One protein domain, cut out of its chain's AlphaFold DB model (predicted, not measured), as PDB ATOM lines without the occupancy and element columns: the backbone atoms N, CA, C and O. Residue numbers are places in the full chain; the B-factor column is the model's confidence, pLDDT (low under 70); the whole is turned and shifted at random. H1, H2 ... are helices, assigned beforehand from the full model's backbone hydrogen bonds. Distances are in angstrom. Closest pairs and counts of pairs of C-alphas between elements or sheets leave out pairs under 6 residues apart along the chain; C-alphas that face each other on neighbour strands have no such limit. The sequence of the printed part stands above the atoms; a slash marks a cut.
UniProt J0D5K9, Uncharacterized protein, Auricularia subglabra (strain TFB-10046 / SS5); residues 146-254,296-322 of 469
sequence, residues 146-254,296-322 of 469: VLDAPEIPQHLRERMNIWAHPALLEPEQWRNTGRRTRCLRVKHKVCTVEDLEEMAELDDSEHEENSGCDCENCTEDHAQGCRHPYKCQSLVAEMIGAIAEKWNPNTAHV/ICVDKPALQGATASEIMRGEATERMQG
ATOM      1  N   VAL A 146    -105.197-199.854 325.379       88.69
ATOM      2  CA  VAL A 146    -106.492-199.337 324.958       88.69
ATOM      3  C   VAL A 146    -106.574-197.860 325.300       88.69
ATOM      4  O   VAL A 146    -105.942-197.387 326.246       88.69
ATOM      5  N   LEU A 147    -107.350-197.133 324.508       88.56
ATOM      6  CA  LEU A 147    -107.765-195.782 324.839       88.56
ATOM      7  C   LEU A 147    -109.040-195.907 325.672       88.56
ATOM      8  O   LEU A 147    -110.075-196.309 325.145       88.56
ATOM      9  N   ASP A 148    -108.943-195.679 326.979       83.12
ATOM     10  CA  ASP A 148    -110.055-195.889 327.899       83.12
ATOM     11  C   ASP A 148    -109.935-194.999 329.144       83.12
ATOM     12  O   ASP A 148    -108.933-195.002 329.858       83.12
ATOM     13  N   ALA A 149    -110.993-194.262 329.450       76.81
ATOM     14  CA  ALA A 149    -111.148-193.520 330.698       76.81
ATOM     15  C   ALA A 149    -112.605-193.617 331.152       76.81
ATOM     16  O   ALA A 149    -113.446-193.894 330.307       76.81
ATOM     17  N   PRO A 150    -112.941-193.445 332.443       70.69
ATOM     18  CA  PRO A 150    -114.328-193.500 332.913       70.69
ATOM     19  C   PRO A 150    -115.272-192.654 332.053       70.69
ATOM     20  O   PRO A 150    -116.315-193.144 331.628       70.69
ATOM     21  N   GLU A 151    -114.821-191.455 331.697       76.44
ATOM     22  CA  GLU A 151    -115.478-190.539 330.778       76.44
ATOM     23  C   GLU A 151    -114.503-190.155 329.660       76.44
ATOM     24  O   GLU A 151    -113.323-189.903 329.913       76.44
ATOM     25  N   ILE A 152    -114.986-190.129 328.418       84.19
ATOM     26  CA  ILE A 152    -114.223-189.618 327.277       84.19
ATOM     27  C   ILE A 152    -114.705-188.191 327.002       84.19
ATOM     28  O   ILE A 152    -115.899-188.019 326.758       84.19
ATOM     29  N   PRO A 153    -113.840-187.168 327.001       85.25
ATOM     30  CA  PRO A 153    -114.254-185.809 326.670       85.25
ATOM     31  C   PRO A 153    -114.923-185.710 325.297       85.25
ATOM     32  O   PRO A 153    -114.479-186.350 324.342       85.25
ATOM     33  N   GLN A 154    -115.946-184.862 325.199       87.38
ATOM     34  CA  GLN A 154    -116.735-184.655 323.982       87.38
ATOM     35  C   GLN A 154    -115.856-184.339 322.760       87.38
ATOM     36  O   GLN A 154    -115.889-185.068 321.770       87.38
ATOM     37  N   HIS A 155    -114.948-183.364 322.885       89.56
ATOM     38  CA  HIS A 155    -114.044-182.966 321.798       89.56
ATOM     39  C   HIS A 155    -113.116-184.091 321.326       89.56
ATOM     40  O   HIS A 155    -112.560-184.022 320.232       89.56
ATOM     41  N   LEU A 156    -112.874-185.117 322.151       91.06
ATOM     42  CA  LEU A 156    -112.107-186.286 321.729       91.06
ATOM     43  C   LEU A 156    -112.961-187.278 320.951       91.06
ATOM     44  O   LEU A 156    -112.430-187.864 320.014       91.06
ATOM     45  N   ARG A 157    -114.244-187.445 321.297       92.81
ATOM     46  CA  ARG A 157    -115.192-188.292 320.550       92.81
ATOM     47  C   ARG A 157    -115.400-187.754 319.145       92.81
ATOM     48  O   ARG A 157    -115.153-188.473 318.183       92.81
ATOM     49  N   GLU A 158    -115.727-186.470 319.056       94.25
ATOM     50  CA  GLU A 158    -115.941-185.717 317.817       94.25
ATOM     51  C   GLU A 158    -114.747-185.867 316.866       94.25
ATOM     52  O   GLU A 158    -114.893-186.213 315.694       94.25
ATOM     53  N   ARG A 159    -113.524-185.731 317.393       94.44
ATOM     54  CA  ARG A 159    -112.281-185.815 316.612       94.44
ATOM     55  C   ARG A 159    -111.870-187.229 316.200       94.44
ATOM     56  O   ARG A 159    -110.915-187.364 315.422       94.44
ATOM     57  N   MET A 160    -112.508-188.285 316.712       94.62
ATOM     58  CA  MET A 160    -112.121-189.651 316.355       94.62
ATOM     59  C   MET A 160    -112.382-189.924 314.880       94.62
ATOM     60  O   MET A 160    -113.388-189.527 314.306       94.62
ATOM     61  N   ASN A 161    -111.465-190.644 314.236       95.44
ATOM     62  CA  ASN A 161    -111.656-191.001 312.838       95.44
ATOM     63  C   ASN A 161    -112.687-192.120 312.713       95.44
ATOM     64  O   ASN A 161    -112.426-193.234 313.171       95.44
ATOM     65  N   ILE A 162    -113.793-191.877 312.014       95.44
ATOM     66  CA  ILE A 162    -114.865-192.869 311.909       95.44
ATOM     67  C   ILE A 162    -114.425-194.158 311.194       95.44
ATOM     68  O   ILE A 162    -114.799-195.270 311.570       95.44
ATOM     69  N   TRP A 163    -113.562-194.047 310.182       94.19
ATOM     70  CA  TRP A 163    -113.146-195.187 309.354       94.19
ATOM     71  C   TRP A 163    -112.207-196.157 310.072       94.19
ATOM     72  O   TRP A 163    -112.003-197.282 309.602       94.19
ATOM     73  N   ALA A 164    -111.622-195.723 311.186       94.12
ATOM     74  CA  ALA A 164    -110.795-196.532 312.068       94.12
ATOM     75  C   ALA A 164    -111.155-196.293 313.537       94.12
ATOM     76  O   ALA A 164    -110.272-196.265 314.395       94.12
ATOM     77  N   HIS A 165    -112.440-196.100 313.818       94.25
ATOM     78  CA  HIS A 165    -112.903-195.792 315.158       94.25
ATOM     79  C   HIS A 165    -112.693-197.008 316.083       94.25
ATOM     80  O   HIS A 165    -113.167-198.099 315.753       94.25
ATOM     81  N   PRO A 166    -112.000-196.866 317.230       91.56
ATOM     82  CA  PRO A 166    -111.676-197.997 318.107       91.56
ATOM     83  C   PRO A 166    -112.910-198.629 318.767       91.56
ATOM     84  O   PRO A 166    -112.883-199.803 319.125       91.56
ATOM     85  N   ALA A 167    -113.989-197.860 318.911       92.25
ATOM     86  CA  ALA A 167    -115.233-198.285 319.555       92.25
ATOM     87  C   ALA A 167    -116.373-198.622 318.578       92.25
ATOM     88  O   ALA A 167    -117.540-198.605 318.963       92.25
ATOM     89  N   LEU A 168    -116.059-198.874 317.305       90.88
ATOM     90  CA  LEU A 168    -117.058-199.302 316.329       90.88
ATOM     91  C   LEU A 168    -117.375-200.787 316.548       90.88
ATOM     92  O   LEU A 168    -116.469-201.618 316.469       90.88
ATOM     93  N   LEU A 169    -118.635-201.126 316.821       87.06
ATOM     94  CA  LEU A 169    -119.025-202.487 317.223       87.06
ATOM     95  C   LEU A 169    -118.909-203.498 316.071       87.06
ATOM     96  O   LEU A 169    -118.416-204.610 316.259       87.06
ATOM     97  N   GLU A 170    -119.307-203.088 314.864       84.81
ATOM     98  CA  GLU A 170    -119.320-203.935 313.666       84.81
ATOM     99  C   GLU A 170    -118.542-203.290 312.502       84.81
ATOM    100  O   GLU A 170    -119.109-202.894 311.479       84.81
ATOM    101  N   PRO A 171    -117.203-203.186 312.594       81.56
ATOM    102  CA  PRO A 171    -116.398-202.486 311.589       81.56
ATOM    103  C   PRO A 171    -116.410-203.167 310.211       81.56
ATOM    104  O   PRO A 171    -116.024-202.562 309.206       81.56
ATOM    105  N   GLU A 172    -116.811-204.438 310.142       82.00
ATOM    106  CA  GLU A 172    -116.861-205.207 308.897       82.00
ATOM    107  C   GLU A 172    -118.109-204.917 308.060       82.00
ATOM    108  O   GLU A 172    -118.026-204.973 306.830       82.00
ATOM    109  N   GLN A 173    -119.222-204.524 308.689       80.94
ATOM    110  CA  GLN A 173    -120.486-204.209 308.014       80.94
ATOM    111  C   GLN A 173    -120.294-203.114 306.952       80.94
ATOM    112  O   GLN A 173    -120.753-203.223 305.811       80.94
ATOM    113  N   TRP A 174    -119.484-202.105 307.277       80.31
ATOM    114  CA  TRP A 174    -119.226-200.942 306.425       80.31
ATOM    115  C   TRP A 174    -118.210-201.193 305.306       80.31
ATOM    116  O   TRP A 174    -118.041-200.365 304.406       80.31
ATOM    117  N   ARG A 175    -117.537-202.352 305.304       72.12
ATOM    118  CA  ARG A 175    -116.642-202.738 304.200       72.12
ATOM    119  C   ARG A 175    -117.429-203.055 302.926       72.12
ATOM    120  O   ARG A 175    -116.922-202.826 301.828       72.12
ATOM    121  N   ASN A 176    -118.667-203.531 303.072       61.59
ATOM    122  CA  ASN A 176    -119.486-204.037 301.968       61.59
ATOM    123  C   ASN A 176    -120.429-202.984 301.357       61.59
ATOM    124  O   ASN A 176    -120.883-203.145 300.225       61.59
ATOM    125  N   THR A 177    -120.660-201.846 302.018       71.00
ATOM    126  CA  THR A 177    -121.516-200.737 301.537       71.00
ATOM    127  C   THR A 177    -120.797-199.800 300.548       71.00
ATOM    128  O   THR A 177    -121.058-198.596 300.465       71.00
ATOM    129  N   GLY A 178    -119.885-200.363 299.745       81.50
ATOM    130  CA  GLY A 178    -118.761-199.668 299.109       81.50
ATOM    131  C   GLY A 178    -119.085-198.448 298.240       81.50
ATOM    132  O   GLY A 178    -118.231-197.578 298.095       81.50
ATOM    133  N   ARG A 179    -120.290-198.333 297.661       90.94
ATOM    134  CA  ARG A 179    -120.669-197.131 296.891       90.94
ATOM    135  C   ARG A 179    -120.976-195.940 297.795       90.94
ATOM    136  O   ARG A 179    -120.490-194.848 297.519       90.94
ATOM    137  N   ARG A 180    -121.745-196.156 298.865       92.69
ATOM    138  CA  ARG A 180    -122.164-195.094 299.788       92.69
ATOM    139  C   ARG A 180    -120.999-194.651 300.665       92.69
ATOM    140  O   ARG A 180    -120.684-193.472 300.690       92.69
ATOM    141  N   THR A 181    -120.240-195.591 301.230       93.12
ATOM    142  CA  THR A 181    -119.027-195.257 302.001       93.12
ATOM    143  C   THR A 181    -117.946-194.602 301.146       93.12
ATOM    144  O   THR A 181    -117.160-193.795 301.633       93.12
ATOM    145  N   ARG A 182    -117.867-194.913 299.845       92.88
ATOM    146  CA  ARG A 182    -117.005-194.158 298.922       92.88
ATOM    147  C   ARG A 182    -117.539-192.752 298.654       92.88
ATOM    148  O   ARG A 182    -116.724-191.846 298.541       92.88
ATOM    149  N   CYS A 183    -118.857-192.574 298.550       95.44
ATOM    150  CA  CYS A 183    -119.472-191.252 298.430       95.44
ATOM    151  C   CYS A 183    -119.130-190.394 299.651       95.44
ATOM    152  O   CYS A 183    -118.519-189.346 299.475       95.44
ATOM    153  N   LEU A 184    -119.376-190.900 300.866       94.88
ATOM    154  CA  LEU A 184    -119.033-190.224 302.123       94.88
ATOM    155  C   LEU A 184    -117.558-189.800 302.167       94.88
ATOM    156  O   LEU A 184    -117.254-188.643 302.411       94.88
ATOM    157  N   ARG A 185    -116.629-190.694 301.806       93.19
ATOM    158  CA  ARG A 185    -115.186-190.384 301.828       93.19
ATOM    159  C   ARG A 185    -114.719-189.395 300.767       93.19
ATOM    160  O   ARG A 185    -113.749-188.681 300.989       93.19
ATOM    161  N   VAL A 186    -115.301-189.435 299.569       93.31
ATOM    162  CA  VAL A 186    -114.757-188.717 298.401       93.31
ATOM    163  C   VAL A 186    -115.538-187.446 298.095       93.31
ATOM    164  O   VAL A 186    -114.929-186.447 297.721       93.31
ATOM    165  N   LYS A 187    -116.866-187.501 298.201       95.69
ATOM    166  CA  LYS A 187    -117.768-186.388 297.894       95.69
ATOM    167  C   LYS A 187    -117.974-185.517 299.124       95.69
ATOM    168  O   LYS A 187    -117.496-184.392 299.106       95.69
ATOM    169  N   HIS A 188    -118.513-186.105 300.190       94.25
ATOM    170  CA  HIS A 188    -118.765-185.411 301.459       94.25
ATOM    171  C   HIS A 188    -117.490-185.232 302.304       94.25
ATOM    172  O   HIS A 188    -117.468-184.461 303.246       94.25
ATOM    173  N   LYS A 189    -116.391-185.924 301.957       94.69
ATOM    174  CA  LYS A 189    -115.075-185.850 302.630       94.69
ATOM    175  C   LYS A 189    -115.086-186.194 304.127       94.69
ATOM    176  O   LYS A 189    -114.103-185.896 304.803       94.69
ATOM    177  N   VAL A 190    -116.100-186.921 304.587       94.94
ATOM    178  CA  VAL A 190    -116.253-187.372 305.976       94.94
ATOM    179  C   VAL A 190    -115.014-188.134 306.443       94.94
ATOM    180  O   VAL A 190    -114.590-189.120 305.820       94.94
ATOM    181  N   CYS A 191    -114.444-187.695 307.558       95.12
ATOM    182  CA  CYS A 191    -113.252-188.238 308.190       95.12
ATOM    183  C   CYS A 191    -113.446-188.483 309.691       95.12
ATOM    184  O   CYS A 191    -112.973-189.520 310.168       95.12
ATOM    185  N   THR A 192    -114.077-187.564 310.414       96.69
ATOM    186  CA  THR A 192    -114.260-187.607 311.872       96.69
ATOM    187  C   THR A 192    -115.683-188.022 312.261       96.69
ATOM    188  O   THR A 192    -116.494-188.336 311.388       96.69
ATOM    189  N   VAL A 193    -115.956-188.125 313.564       95.75
ATOM    190  CA  VAL A 193    -117.321-188.309 314.077       95.75
ATOM    191  C   VAL A 193    -118.084-186.984 314.008       95.75
ATOM    192  O   VAL A 193    -119.239-186.999 313.619       95.75
ATOM    193  N   GLU A 194    -117.416-185.857 314.253       95.69
ATOM    194  CA  GLU A 194    -117.971-184.505 314.062       95.69
ATOM    195  C   GLU A 194    -118.537-184.321 312.642       95.69
ATOM    196  O   GLU A 194    -119.687-183.937 312.480       95.69
ATOM    197  N   ASP A 195    -117.782-184.729 311.609       95.19
ATOM    198  CA  ASP A 195    -118.246-184.684 310.211       95.19
ATOM    199  C   ASP A 195    -119.510-185.545 309.977       95.19
ATOM    200  O   ASP A 195    -120.252-185.331 309.018       95.19
ATOM    201  N   LEU A 196    -119.714-186.600 310.781       94.06
ATOM    202  CA  LEU A 196    -120.934-187.404 310.719       94.06
ATOM    203  C   LEU A 196    -122.091-186.706 311.427       94.06
ATOM    204  O   LEU A 196    -123.201-186.776 310.917       94.06
ATOM    205  N   GLU A 197    -121.854-186.093 312.584       92.94
ATOM    206  CA  GLU A 197    -122.882-185.365 313.334       92.94
ATOM    207  C   GLU A 197    -123.418-184.188 312.528       92.94
ATOM    208  O   GLU A 197    -124.623-184.132 312.304       92.94
ATOM    209  N   GLU A 198    -122.535-183.360 311.965       91.44
ATOM    210  CA  GLU A 198    -122.909-182.244 311.083       91.44
ATOM    211  C   GLU A 198    -123.770-182.726 309.903       91.44
ATOM    212  O   GLU A 198    -124.726-182.076 309.493       91.44
ATOM    213  N   MET A 199    -123.479-183.917 309.368       90.81
ATOM    214  CA  MET A 199    -124.264-184.504 308.279       90.81
ATOM    215  C   MET A 199    -125.567-185.180 308.755       90.81
ATOM    216  O   MET A 199    -126.465-185.417 307.940       90.81
ATOM    217  N   ALA A 200    -125.662-185.553 310.032       88.25
ATOM    218  CA  ALA A 200    -126.833-186.183 310.640       88.25
ATOM    219  C   ALA A 200    -127.852-185.166 311.165       88.25
ATOM    220  O   ALA A 200    -129.032-185.510 311.258       88.25
ATOM    221  N   GLU A 201    -127.413-183.951 311.499       82.31
ATOM    222  CA  GLU A 201    -128.261-182.823 311.882       82.31
ATOM    223  C   GLU A 201    -129.161-182.429 310.696       82.31
ATOM    224  O   GLU A 201    -128.820-181.661 309.796       82.31
ATOM    225  N   LEU A 202    -130.337-183.059 310.643       65.50
ATOM    226  CA  LEU A 202    -131.403-182.733 309.706       65.50
ATOM    227  C   LEU A 202    -132.158-181.525 310.253       65.50
ATOM    228  O   LEU A 202    -133.149-181.676 310.961       65.50
ATOM    229  N   ASP A 203    -131.692-180.332 309.904       56.38
ATOM    230  CA  ASP A 203    -132.314-179.080 310.354       56.38
ATOM    231  C   ASP A 203    -133.599-178.715 309.594       56.38
ATOM    232  O   ASP A 203    -134.207-177.677 309.852       56.38
ATOM    233  N   ASP A 204    -134.056-179.571 308.676       62.91
ATOM    234  CA  ASP A 204    -135.206-179.256 307.841       62.91
ATOM    235  C   ASP A 204    -136.388-180.198 308.082       62.91
ATOM    236  O   ASP A 204    -136.365-181.384 307.735       62.91
ATOM    237  N   SER A 205    -137.468-179.636 308.631       73.00
ATOM    238  CA  SER A 205    -138.769-180.308 308.750       73.00
ATOM    239  C   SER A 205    -139.336-180.761 307.397       73.00
ATOM    240  O   SER A 205    -140.248-181.587 307.362       73.00
ATOM    241  N   GLU A 206    -138.789-180.243 306.294       80.44
ATOM    242  CA  GLU A 206    -139.179-180.557 304.919       80.44
ATOM    243  C   GLU A 206    -138.357-181.701 304.288       80.44
ATOM    244  O   GLU A 206    -138.525-182.005 303.105       80.44
ATOM    245  N   HIS A 207    -137.470-182.372 305.036       85.94
ATOM    246  CA  HIS A 207    -136.695-183.487 304.488       85.94
ATOM    247  C   HIS A 207    -137.569-184.706 304.136       85.94
ATOM    248  O   HIS A 207    -138.217-185.310 304.993       85.94
ATOM    249  N   GLU A 208    -137.498-185.151 302.880       88.06
ATOM    250  CA  GLU A 208    -138.135-186.385 302.408       88.06
ATOM    251  C   GLU A 208    -137.105-187.497 302.119       88.06
ATOM    252  O   GLU A 208    -136.065-187.253 301.504       88.06
ATOM    253  N   GLU A 209    -137.423-188.758 302.456       87.69
ATOM    254  CA  GLU A 209    -136.582-189.948 302.194       87.69
ATOM    255  C   GLU A 209    -136.538-190.366 300.703       87.69
ATOM    256  O   GLU A 209    -136.641-191.545 300.335       87.69
ATOM    257  N   ASN A 210    -136.408-189.406 299.793       90.81
ATOM    258  CA  ASN A 210    -136.364-189.646 298.361       90.81
ATOM    259  C   ASN A 210    -135.202-188.895 297.686       90.81
ATOM    260  O   ASN A 210    -134.517-188.057 298.263       90.81
ATOM    261  N   SER A 211    -134.907-189.259 296.437       88.31
ATOM    262  CA  SER A 211    -133.778-188.674 295.701       88.31
ATOM    263  C   SER A 211    -134.011-187.247 295.201       88.31
ATOM    264  O   SER A 211    -133.049-186.635 294.742       88.31
ATOM    265  N   GLY A 212    -135.258-186.776 295.222       90.44
ATOM    266  CA  GLY A 212    -135.680-185.455 294.759       90.44
ATOM    267  C   GLY A 212    -136.072-184.528 295.906       90.44
ATOM    268  O   GLY A 212    -136.885-183.647 295.693       90.44
ATOM    269  N   CYS A 213    -135.547-184.773 297.108       91.75
ATOM    270  CA  CYS A 213    -135.706-183.875 298.237       91.75
ATOM    271  C   CYS A 213    -135.025-182.539 297.911       91.75
ATOM    272  O   CYS A 213    -133.831-182.523 297.596       91.75
ATOM    273  N   ASP A 214    -135.794-181.454 297.986       91.69
ATOM    274  CA  ASP A 214    -135.368-180.099 297.623       91.69
ATOM    275  C   ASP A 214    -134.855-179.292 298.834       91.69
ATOM    276  O   ASP A 214    -134.606-178.093 298.711       91.69
ATOM    277  N   CYS A 215    -134.655-179.931 299.997       91.12
ATOM    278  CA  CYS A 215    -134.086-179.258 301.167       91.12
ATOM    279  C   CYS A 215    -132.653-178.760 300.903       91.12
ATOM    280  O   CYS A 215    -131.945-179.272 300.019       91.12
ATOM    281  N   GLU A 216    -132.210-177.773 301.687       91.12
ATOM    282  CA  GLU A 216    -130.904-177.120 301.517       91.12
ATOM    283  C   GLU A 216    -129.757-178.145 301.551       91.12
ATOM    284  O   GLU A 216    -129.006-178.262 300.579       91.12
ATOM    285  N   ASN A 217    -129.724-179.012 302.570       90.31
ATOM    286  CA  ASN A 217    -128.690-180.044 302.738       90.31
ATOM    287  C   ASN A 217    -128.614-181.021 301.547       90.31
ATOM    288  O   ASN A 217    -127.531-181.339 301.050       90.31
ATOM    289  N   CYS A 218    -129.761-181.498 301.040       91.94
ATOM    290  CA  CYS A 218    -129.792-182.396 299.878       91.94
ATOM    291  C   CYS A 218    -129.311-181.688 298.607       91.94
ATOM    292  O   CYS A 218    -128.596-182.288 297.796       91.94
ATOM    293  N   THR A 219    -129.690-180.423 298.431       93.50
ATOM    294  CA  THR A 219    -129.296-179.606 297.280       93.50
ATOM    295  C   THR A 219    -127.788-179.353 297.270       93.50
ATOM    296  O   THR A 219    -127.140-179.529 296.231       93.50
ATOM    297  N   GLU A 220    -127.201-179.025 298.421       92.62
ATOM    298  CA  GLU A 220    -125.753-178.875 298.577       92.62
ATOM    299  C   GLU A 220    -125.004-180.184 298.297       92.62
ATOM    300  O   GLU A 220    -124.037-180.209 297.526       92.62
ATOM    301  N   ASP A 221    -125.484-181.303 298.836       93.81
ATOM    302  CA  ASP A 221    -124.903-182.623 298.598       93.81
ATOM    303  C   ASP A 221    -124.946-183.022 297.112       93.81
ATOM    304  O   ASP A 221    -123.978-183.577 296.565       93.81
ATOM    305  N   HIS A 222    -126.051-182.724 296.419       95.19
ATOM    306  CA  HIS A 222    -126.158-182.898 294.968       95.19
ATOM    307  C   HIS A 222    -125.160-182.005 294.222       95.19
ATOM    308  O   HIS A 222    -124.505-182.481 293.287       95.19
ATOM    309  N   ALA A 223    -124.960-180.755 294.657       95.56
ATOM    310  CA  ALA A 223    -123.965-179.844 294.085       95.56
ATOM    311  C   ALA A 223    -122.522-180.362 294.260       95.56
ATOM    312  O   ALA A 223    -121.683-180.205 293.367       95.56
ATOM    313  N   GLN A 224    -122.235-181.080 295.351       94.62
ATOM    314  CA  GLN A 224    -120.964-181.793 295.559       94.62
ATOM    315  C   GLN A 224    -120.841-183.085 294.712       94.62
ATOM    316  O   GLN A 224    -119.778-183.723 294.619       94.62
ATOM    317  N   GLY A 225    -121.915-183.468 294.019       96.25
ATOM    318  CA  GLY A 225    -121.989-184.614 293.122       96.25
ATOM    319  C   GLY A 225    -122.378-185.921 293.812       96.25
ATOM    320  O   GLY A 225    -122.026-186.996 293.301       96.25
ATOM    321  N   CYS A 226    -123.054-185.854 294.962       96.38
ATOM    322  CA  CYS A 226    -123.813-186.980 295.495       96.38
ATOM    323  C   CYS A 226    -125.019-187.257 294.584       96.38
ATOM    324  O   CYS A 226    -125.587-186.349 293.999       96.38
ATOM    325  N   ARG A 227    -125.394-188.529 294.407       95.94
ATOM    326  CA  ARG A 227    -126.584-188.901 293.608       95.94
ATOM    327  C   ARG A 227    -127.822-189.147 294.462       95.94
ATOM    328  O   ARG A 227    -128.935-189.122 293.951       95.94
ATOM    329  N   HIS A 228    -127.609-189.509 295.724       95.06
ATOM    330  CA  HIS A 228    -128.655-189.909 296.658       95.06
ATOM    331  C   HIS A 228    -128.269-189.439 298.071       95.06
ATOM    332  O   HIS A 228    -127.809-190.277 298.857       95.06
ATOM    333  N   PRO A 229    -128.403-188.132 298.369       93.94
ATOM    334  CA  PRO A 229    -128.059-187.551 299.672       93.94
ATOM    335  C   PRO A 229    -128.724-188.287 300.837       93.94
ATOM    336  O   PRO A 229    -128.020-188.811 301.697       93.94
ATOM    337  N   TYR A 230    -130.040-188.519 300.754       91.44
ATOM    338  CA  TYR A 230    -130.810-189.230 301.784       91.44
ATOM    339  C   TYR A 230    -130.211-190.598 302.163       91.44
ATOM    340  O   TYR A 230    -130.098-190.939 303.331       91.44
ATOM    341  N   LYS A 231    -129.714-191.387 301.194       92.94
ATOM    342  CA  LYS A 231    -129.082-192.695 301.479       92.94
ATOM    343  C   LYS A 231    -127.733-192.570 302.174       92.94
ATOM    344  O   LYS A 231    -127.285-193.545 302.783       92.94
ATOM    345  N   CYS A 232    -127.033-191.462 301.947       94.19
ATOM    346  CA  CYS A 232    -125.779-191.164 302.620       94.19
ATOM    347  C   CYS A 232    -126.075-190.719 304.051       94.19
ATOM    348  O   CYS A 232    -125.480-191.292 304.950       94.19
ATOM    349  N   GLN A 233    -127.064-189.849 304.255       91.12
ATOM    350  CA  GLN A 233    -127.545-189.438 305.578       91.12
ATOM    351  C   GLN A 233    -128.060-190.628 306.404       91.12
ATOM    352  O   GLN A 233    -127.593-190.836 307.517       91.12
ATOM    353  N   SER A 234    -128.902-191.509 305.845       90.75
ATOM    354  CA  SER A 234    -129.325-192.729 306.561       90.75
ATOM    355  C   SER A 234    -128.136-193.617 306.943       90.75
ATOM    356  O   SER A 234    -128.120-194.214 308.011       90.75
ATOM    357  N   LEU A 235    -127.111-193.700 306.085       92.50
ATOM    358  CA  LEU A 235    -125.896-194.454 306.402       92.50
ATOM    359  C   LEU A 235    -125.072-193.772 307.503       92.50
ATOM    360  O   LEU A 235    -124.506-194.463 308.339       92.50
ATOM    361  N   VAL A 236    -124.988-192.442 307.499       93.00
ATOM    362  CA  VAL A 236    -124.343-191.659 308.562       93.00
ATOM    363  C   VAL A 236    -125.025-191.930 309.901       93.00
ATOM    364  O   VAL A 236    -124.355-192.311 310.857       93.00
ATOM    365  N   ALA A 237    -126.355-191.855 309.929       90.31
ATOM    366  CA  ALA A 237    -127.184-192.182 311.080       90.31
ATOM    367  C   ALA A 237    -126.917-193.603 311.614       90.31
ATOM    368  O   ALA A 237    -126.679-193.795 312.809       90.31
ATOM    369  N   GLU A 238    -126.881-194.602 310.726       91.06
ATOM    370  CA  GLU A 238    -126.521-195.978 311.086       91.06
ATOM    371  C   GLU A 238    -125.083-196.086 311.634       91.06
ATOM    372  O   GLU A 238    -124.835-196.833 312.582       91.06
ATOM    373  N   MET A 239    -124.127-195.346 311.059       92.62
ATOM    374  CA  MET A 239    -122.725-195.360 311.484       92.62
ATOM    375  C   MET A 239    -122.531-194.737 312.869       92.62
ATOM    376  O   MET A 239    -121.809-195.326 313.672       92.62
ATOM    377  N   ILE A 240    -123.189-193.609 313.168       92.19
ATOM    378  CA  ILE A 240    -123.201-193.007 314.513       92.19
ATOM    379  C   ILE A 240    -123.825-193.988 315.511       92.19
ATOM    380  O   ILE A 240    -123.255-194.246 316.568       92.19
ATOM    381  N   GLY A 241    -124.948-194.613 315.141       89.94
ATOM    382  CA  GLY A 241    -125.621-195.627 315.956       89.94
ATOM    383  C   GLY A 241    -124.774-196.869 316.265       89.94
ATOM    384  O   GLY A 241    -125.033-197.560 317.245       89.94
ATOM    385  N   ALA A 242    -123.755-197.157 315.451       91.62
ATOM    386  CA  ALA A 242    -122.856-198.298 315.627       91.62
ATOM    387  C   ALA A 242    -121.626-198.001 316.509       91.62
ATOM    388  O   ALA A 242    -120.824-198.911 316.770       91.62
ATOM    389  N   ILE A 243    -121.441-196.750 316.941       92.38
ATOM    390  CA  ILE A 243    -120.405-196.362 317.904       92.38
ATOM    391  C   ILE A 243    -120.886-196.745 319.307       92.38
ATOM    392  O   ILE A 243    -122.015-196.440 319.688       92.38
ATOM    393  N   ALA A 244    -120.030-197.415 320.086       90.44
ATOM    394  CA  ALA A 244    -120.333-197.740 321.480       90.44
ATOM    395  C   ALA A 244    -120.721-196.480 322.271       90.44
ATOM    396  O   ALA A 244    -120.088-195.439 322.110       90.44
ATOM    397  N   GLU A 245    -121.700-196.600 323.168       87.12
ATOM    398  CA  GLU A 245    -122.348-195.482 323.877       87.12
ATOM    399  C   GLU A 245    -121.336-194.514 324.512       87.12
ATOM    400  O   GLU A 245    -121.380-193.308 324.310       87.12
ATOM    401  N   LYS A 246    -120.322-195.064 325.178       85.06
ATOM    402  CA  LYS A 246    -119.236-194.309 325.817       85.06
ATOM    403  C   LYS A 246    -118.471-193.354 324.888       85.06
ATOM    404  O   LYS A 246    -117.890-192.372 325.344       85.06
ATOM    405  N   TRP A 247    -118.394-193.702 323.610       89.94
ATOM    406  CA  TRP A 247    -117.701-192.941 322.576       89.94
ATOM    407  C   TRP A 247    -118.661-192.176 321.675       89.94
ATOM    408  O   TRP A 247    -118.206-191.430 320.812       89.94
ATOM    409  N   ASN A 248    -119.963-192.375 321.851       90.62
ATOM    410  CA  ASN A 248    -120.965-191.721 321.048       90.62
ATOM    411  C   ASN A 248    -121.144-190.281 321.556       90.62
ATOM    412  O   ASN A 248    -121.365-190.078 322.754       90.62
ATOM    413  N   PRO A 249    -120.992-189.274 320.694       88.81
ATOM    414  CA  PRO A 249    -121.180-187.879 321.085       88.81
ATOM    415  C   PRO A 249    -122.649-187.517 321.377       88.81
ATOM    416  O   PRO A 249    -122.895-186.637 322.194       88.81
ATOM    417  N   ASN A 250    -123.619-188.268 320.838       86.25
ATOM    418  CA  ASN A 250    -125.049-188.080 321.118       86.25
ATOM    419  C   ASN A 250    -125.498-188.671 322.462       86.25
ATOM    420  O   ASN A 250    -126.627-188.451 322.902       86.25
ATOM    421  N   THR A 251    -124.646-189.451 323.130       83.25
ATOM    422  CA  THR A 251    -124.950-189.942 324.474       83.25
ATOM    423  C   THR A 251    -124.769-188.803 325.468       83.25
ATOM    424  O   THR A 251    -123.671-188.272 325.618       83.25
ATOM    425  N   ALA A 252    -125.829-188.456 326.198       69.88
ATOM    426  CA  ALA A 252    -125.757-187.439 327.235       69.88
ATOM    427  C   ALA A 252    -124.806-187.865 328.361       69.88
ATOM    428  O   ALA A 252    -125.032-188.862 329.051       69.88
ATOM    429  N   HIS A 253    -123.760-187.072 328.590       66.38
ATOM    430  CA  HIS A 253    -122.960-187.178 329.804       66.38
ATOM    431  C   HIS A 253    -123.503-186.204 330.832       66.38
ATOM    432  O   HIS A 253    -123.494-184.987 330.633       66.38
ATOM    433  N   VAL A 254    -124.000-186.754 331.940       59.94
ATOM    434  CA  VAL A 254    -124.394-185.957 333.098       59.94
ATOM    435  C   VAL A 254    -123.121-185.341 333.662       59.94
ATOM    436  O   VAL A 254    -122.347-186.012 334.337       59.94
ATOM    437  N   ILE A 296    -103.057-199.670 329.949       87.81
ATOM    438  CA  ILE A 296    -102.477-200.984 329.664       87.81
ATOM    439  C   ILE A 296    -102.984-201.984 330.697       87.81
ATOM    440  O   ILE A 296    -103.431-201.594 331.771       87.81
ATOM    441  N   CYS A 297    -102.873-203.271 330.381       81.25
ATOM    442  CA  CYS A 297    -103.313-204.383 331.220       81.25
ATOM    443  C   CYS A 297    -104.819-204.334 331.533       81.25
ATOM    444  O   CYS A 297    -105.239-204.733 332.615       81.25
ATOM    445  N   VAL A 298    -105.627-203.837 330.591       73.44
ATOM    446  CA  VAL A 298    -107.082-203.758 330.750       73.44
ATOM    447  C   VAL A 298    -107.708-205.098 330.368       73.44
ATOM    448  O   VAL A 298    -107.677-205.479 329.202       73.44
ATOM    449  N   ASP A 299    -108.311-205.790 331.340       58.84
ATOM    450  CA  ASP A 299    -108.920-207.113 331.129       58.84
ATOM    451  C   ASP A 299    -110.036-207.086 330.063       58.84
ATOM    452  O   ASP A 299    -110.133-208.005 329.243       58.84
ATOM    453  N   LYS A 300    -110.881-206.040 330.066       58.19
ATOM    454  CA  LYS A 300    -111.912-205.759 329.049       58.19
ATOM    455  C   LYS A 300    -112.205-204.252 328.979       58.19
ATOM    456  O   LYS A 300    -112.512-203.681 330.023       58.19
ATOM    457  N   PRO A 301    -112.168-203.611 327.796       57.62
ATOM    458  CA  PRO A 301    -112.653-202.241 327.660       57.62
ATOM    459  C   PRO A 301    -114.176-202.215 327.865       57.62
ATOM    460  O   PRO A 301    -114.881-203.128 327.423       57.62
ATOM    461  N   ALA A 302    -114.687-201.188 328.545       54.78
ATOM    462  CA  ALA A 302    -116.121-201.009 328.790       54.78
ATOM    463  C   ALA A 302    -116.835-200.510 327.518       54.78
ATOM    464  O   ALA A 302    -117.244-199.356 327.426       54.78
ATOM    465  N   LEU A 303    -116.930-201.377 326.508       55.44
ATOM    466  CA  LEU A 303    -117.635-201.121 325.254       55.44
ATOM    467  C   LEU A 303    -118.984-201.844 325.304       55.44
ATOM    468  O   LEU A 303    -119.059-203.045 325.048       55.44
ATOM    469  N   GLN A 304    -120.038-201.120 325.672       52.88
ATOM    470  CA  GLN A 304    -121.421-201.551 325.468       52.88
ATOM    471  C   GLN A 304    -122.028-200.702 324.346       52.88
ATOM    472  O   GLN A 304    -121.707-199.520 324.207       52.88
ATOM    473  N   GLY A 305    -122.829-201.331 323.487       45.44
ATOM    474  CA  GLY A 305    -123.564-200.636 322.434       45.44
ATOM    475  C   GLY A 305    -124.926-200.180 322.933       45.44
ATOM    476  O   GLY A 305    -125.581-200.941 323.640       45.44
ATOM    477  N   ALA A 306    -125.351-198.988 322.524       49.78
ATOM    478  CA  ALA A 306    -126.748-198.569 322.585       49.78
ATOM    479  C   ALA A 306    -127.432-198.893 321.245       49.78
ATOM    480  O   ALA A 306    -126.765-199.066 320.222       49.78
ATOM    481  N   THR A 307    -128.757-199.016 321.225       46.41
ATOM    482  CA  THR A 307    -129.485-199.227 319.965       46.41
ATOM    483  C   THR A 307    -129.651-197.910 319.202       46.41
ATOM    484  O   THR A 307    -129.849-196.851 319.794       46.41
ATOM    485  N   ALA A 308    -129.634-197.957 317.863       44.59
ATOM    486  CA  ALA A 308    -129.794-196.763 317.020       44.59
ATOM    487  C   ALA A 308    -131.078-195.966 317.338       44.59
ATOM    488  O   ALA A 308    -131.087-194.743 317.254       44.59
ATOM    489  N   SER A 309    -132.153-196.644 317.757       47.03
ATOM    490  CA  SER A 309    -133.411-196.013 318.172       47.03
ATOM    491  C   SER A 309    -133.354-195.289 319.521       47.03
ATOM    492  O   SER A 309    -134.168-194.396 319.739       47.03
ATOM    493  N   GLU A 310    -132.449-195.675 320.423       44.66
ATOM    494  CA  GLU A 310    -132.220-194.981 321.700       44.66
ATOM    495  C   GLU A 310    -131.403-193.703 321.482       44.66
ATOM    496  O   GLU A 310    -131.688-192.682 322.097       44.66
ATOM    497  N   ILE A 311    -130.453-193.741 320.542       48.53
ATOM    498  CA  ILE A 311    -129.570-192.615 320.204       48.53
ATOM    499  C   ILE A 311    -130.320-191.533 319.410       48.53
ATOM    500  O   ILE A 311    -130.175-190.351 319.687       48.53
ATOM    501  N   MET A 312    -131.163-191.931 318.449       41.09
ATOM    502  CA  MET A 312    -131.878-191.018 317.535       41.09
ATOM    503  C   MET A 312    -133.089-190.301 318.151       41.09
ATOM    504  O   MET A 312    -133.686-189.448 317.501       41.09
ATOM    505  N   ARG A 313    -133.526-190.687 319.357       39.97
ATOM    506  CA  ARG A 313    -134.723-190.123 320.014       39.97
ATOM    507  C   ARG A 313    -134.413-189.218 321.196       39.97
ATOM    508  O   ARG A 313    -135.344-188.659 321.773       39.97
ATOM    509  N   GLY A 314    -133.147-189.093 321.578       32.50
ATOM    510  CA  GLY A 314    -132.763-188.043 322.499       32.50
ATOM    511  C   GLY A 314    -132.797-186.724 321.745       32.50
ATOM    512  O   GLY A 314    -131.888-186.458 320.969       32.50
ATOM    513  N   GLU A 315    -133.799-185.876 321.995       35.31
ATOM    514  CA  GLU A 315    -133.517-184.435 321.984       35.31
ATOM    515  C   GLU A 315    -132.226-184.261 322.786       35.31
ATOM    516  O   GLU A 315    -132.125-184.897 323.842       35.31
ATOM    517  N   ALA A 316    -131.238-183.518 322.263       38.47
ATOM    518  CA  ALA A 316    -129.975-183.236 322.945       38.47
ATOM    519  C   ALA A 316    -130.316-182.848 324.380       38.47
ATOM    520  O   ALA A 316    -130.813-181.748 324.625       38.47
ATOM    521  N   THR A 317    -130.222-183.818 325.292       36.91
ATOM    522  CA  THR A 317    -130.995-183.721 326.524       36.91
ATOM    523  C   THR A 317    -130.336-182.595 327.266       36.91
ATOM    524  O   THR A 317    -129.135-182.664 327.556       36.91
ATOM    525  N   GLU A 318    -131.099-181.525 327.497       39.94
ATOM    526  CA  GLU A 318    -130.703-180.477 328.413       39.94
ATOM    527  C   GLU A 318    -130.084-181.186 329.604       39.94
ATOM    528  O   GLU A 318    -130.727-182.064 330.195       39.94
ATOM    529  N   ARG A 319    -128.799-180.887 329.856       41.28
ATOM    530  CA  ARG A 319    -128.036-181.381 331.006       41.28
ATOM    531  C   ARG A 319    -129.031-181.489 332.139       41.28
ATOM    532  O   ARG A 319    -129.535-180.434 332.517       41.28
ATOM    533  N   MET A 320    -129.373-182.703 332.585       43.50
ATOM    534  CA  MET A 320    -130.371-182.865 333.638       43.50
ATOM    535  C   MET A 320    -129.852-182.072 334.830       43.50
ATOM    536  O   MET A 320    -128.964-182.520 335.555       43.50
ATOM    537  N   GLN A 321    -130.328-180.835 334.960       48.03
ATOM    538  CA  GLN A 321    -130.034-179.995 336.093       48.03
ATOM    539  C   GLN A 321    -130.658-180.772 337.232       48.03
ATOM    540  O   GLN A 321    -131.850-181.082 337.168       48.03
ATOM    541  N   GLY A 322    -129.810-181.208 338.166       50.12
ATOM    542  CA  GLY A 322    -130.227-182.058 339.271       50.12
ATOM    543  C   GLY A 322    -131.556-181.555 339.819       50.12
ATOM    544  O   GLY A 322    -131.715-180.348 340.020       50.12
TER     545      GLY A 322
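AT A GLANCE: This is residues 146 to 254 and 296 to 322 of the 469 residues of an uncharacterized protein of Auricularia subglabra (strain TFB-10046 / SS5) (UniProt J0D5K9). With little regular structure, this domain is one core helix, H5, with short helices H2, H3, H4 and H6 packed crosswise or end-on around it among long loops. The printed part has 136 residues with six named helices, H1 to H6 in chain order, and no named strand: all helix, though only 46 residues are in named elements. It is compact, radius of gyration of the C-alphas 15.9 A, spanning 50 by 38 by 22 A.

HOW THE PARTS SIT: Start at the hub, H5, residues 229 to 241. H3, residues 194 to 200, touches it at a steep tilt of 57 degrees, opposite ways; closest C-alphas Leu 196 and Val 236, 5.9 A. H2, residues 178 to 186, touches residues 231 to 235 alone, about perpendicular at 88 degrees; closest C-alphas Arg 180 and Cys 232, 6.0 A. H4, residues 216 to 223, touches residues 229 to 230 alone; closest C-alphas Cys 218 and Pro 229, 5.4 A. H6, residues 308 to 311, touches residues 237 to 241 alone; closest C-alphas Gly 241 and Ala 308, 4.5 A. H1, residues 154 to 158, is close but not clearly touching H3; closest C-alphas Glu 158 and Glu 194, 4.4 A. Every O i to N i+4 pair is within hydrogen-bond range in H1, H2, H4 and H5, and 2 of 3 in H3; H6 is too short for one.

IN THESE COORDINATES: Find C-alpha 229 at (-128.059, -187.551, 299.672); H5 runs 18.3 A to C-alpha 241 at (-125.621, -195.627, 315.956).

THE WHOLE: Residues 255 to 295 are cut out, C-alphas 254 and 296 standing 26.8 A apart. The links H1 to H2 and H3 to H4 are long. Look for pLDDT under 70 in 31 residues, among them 299 to 322.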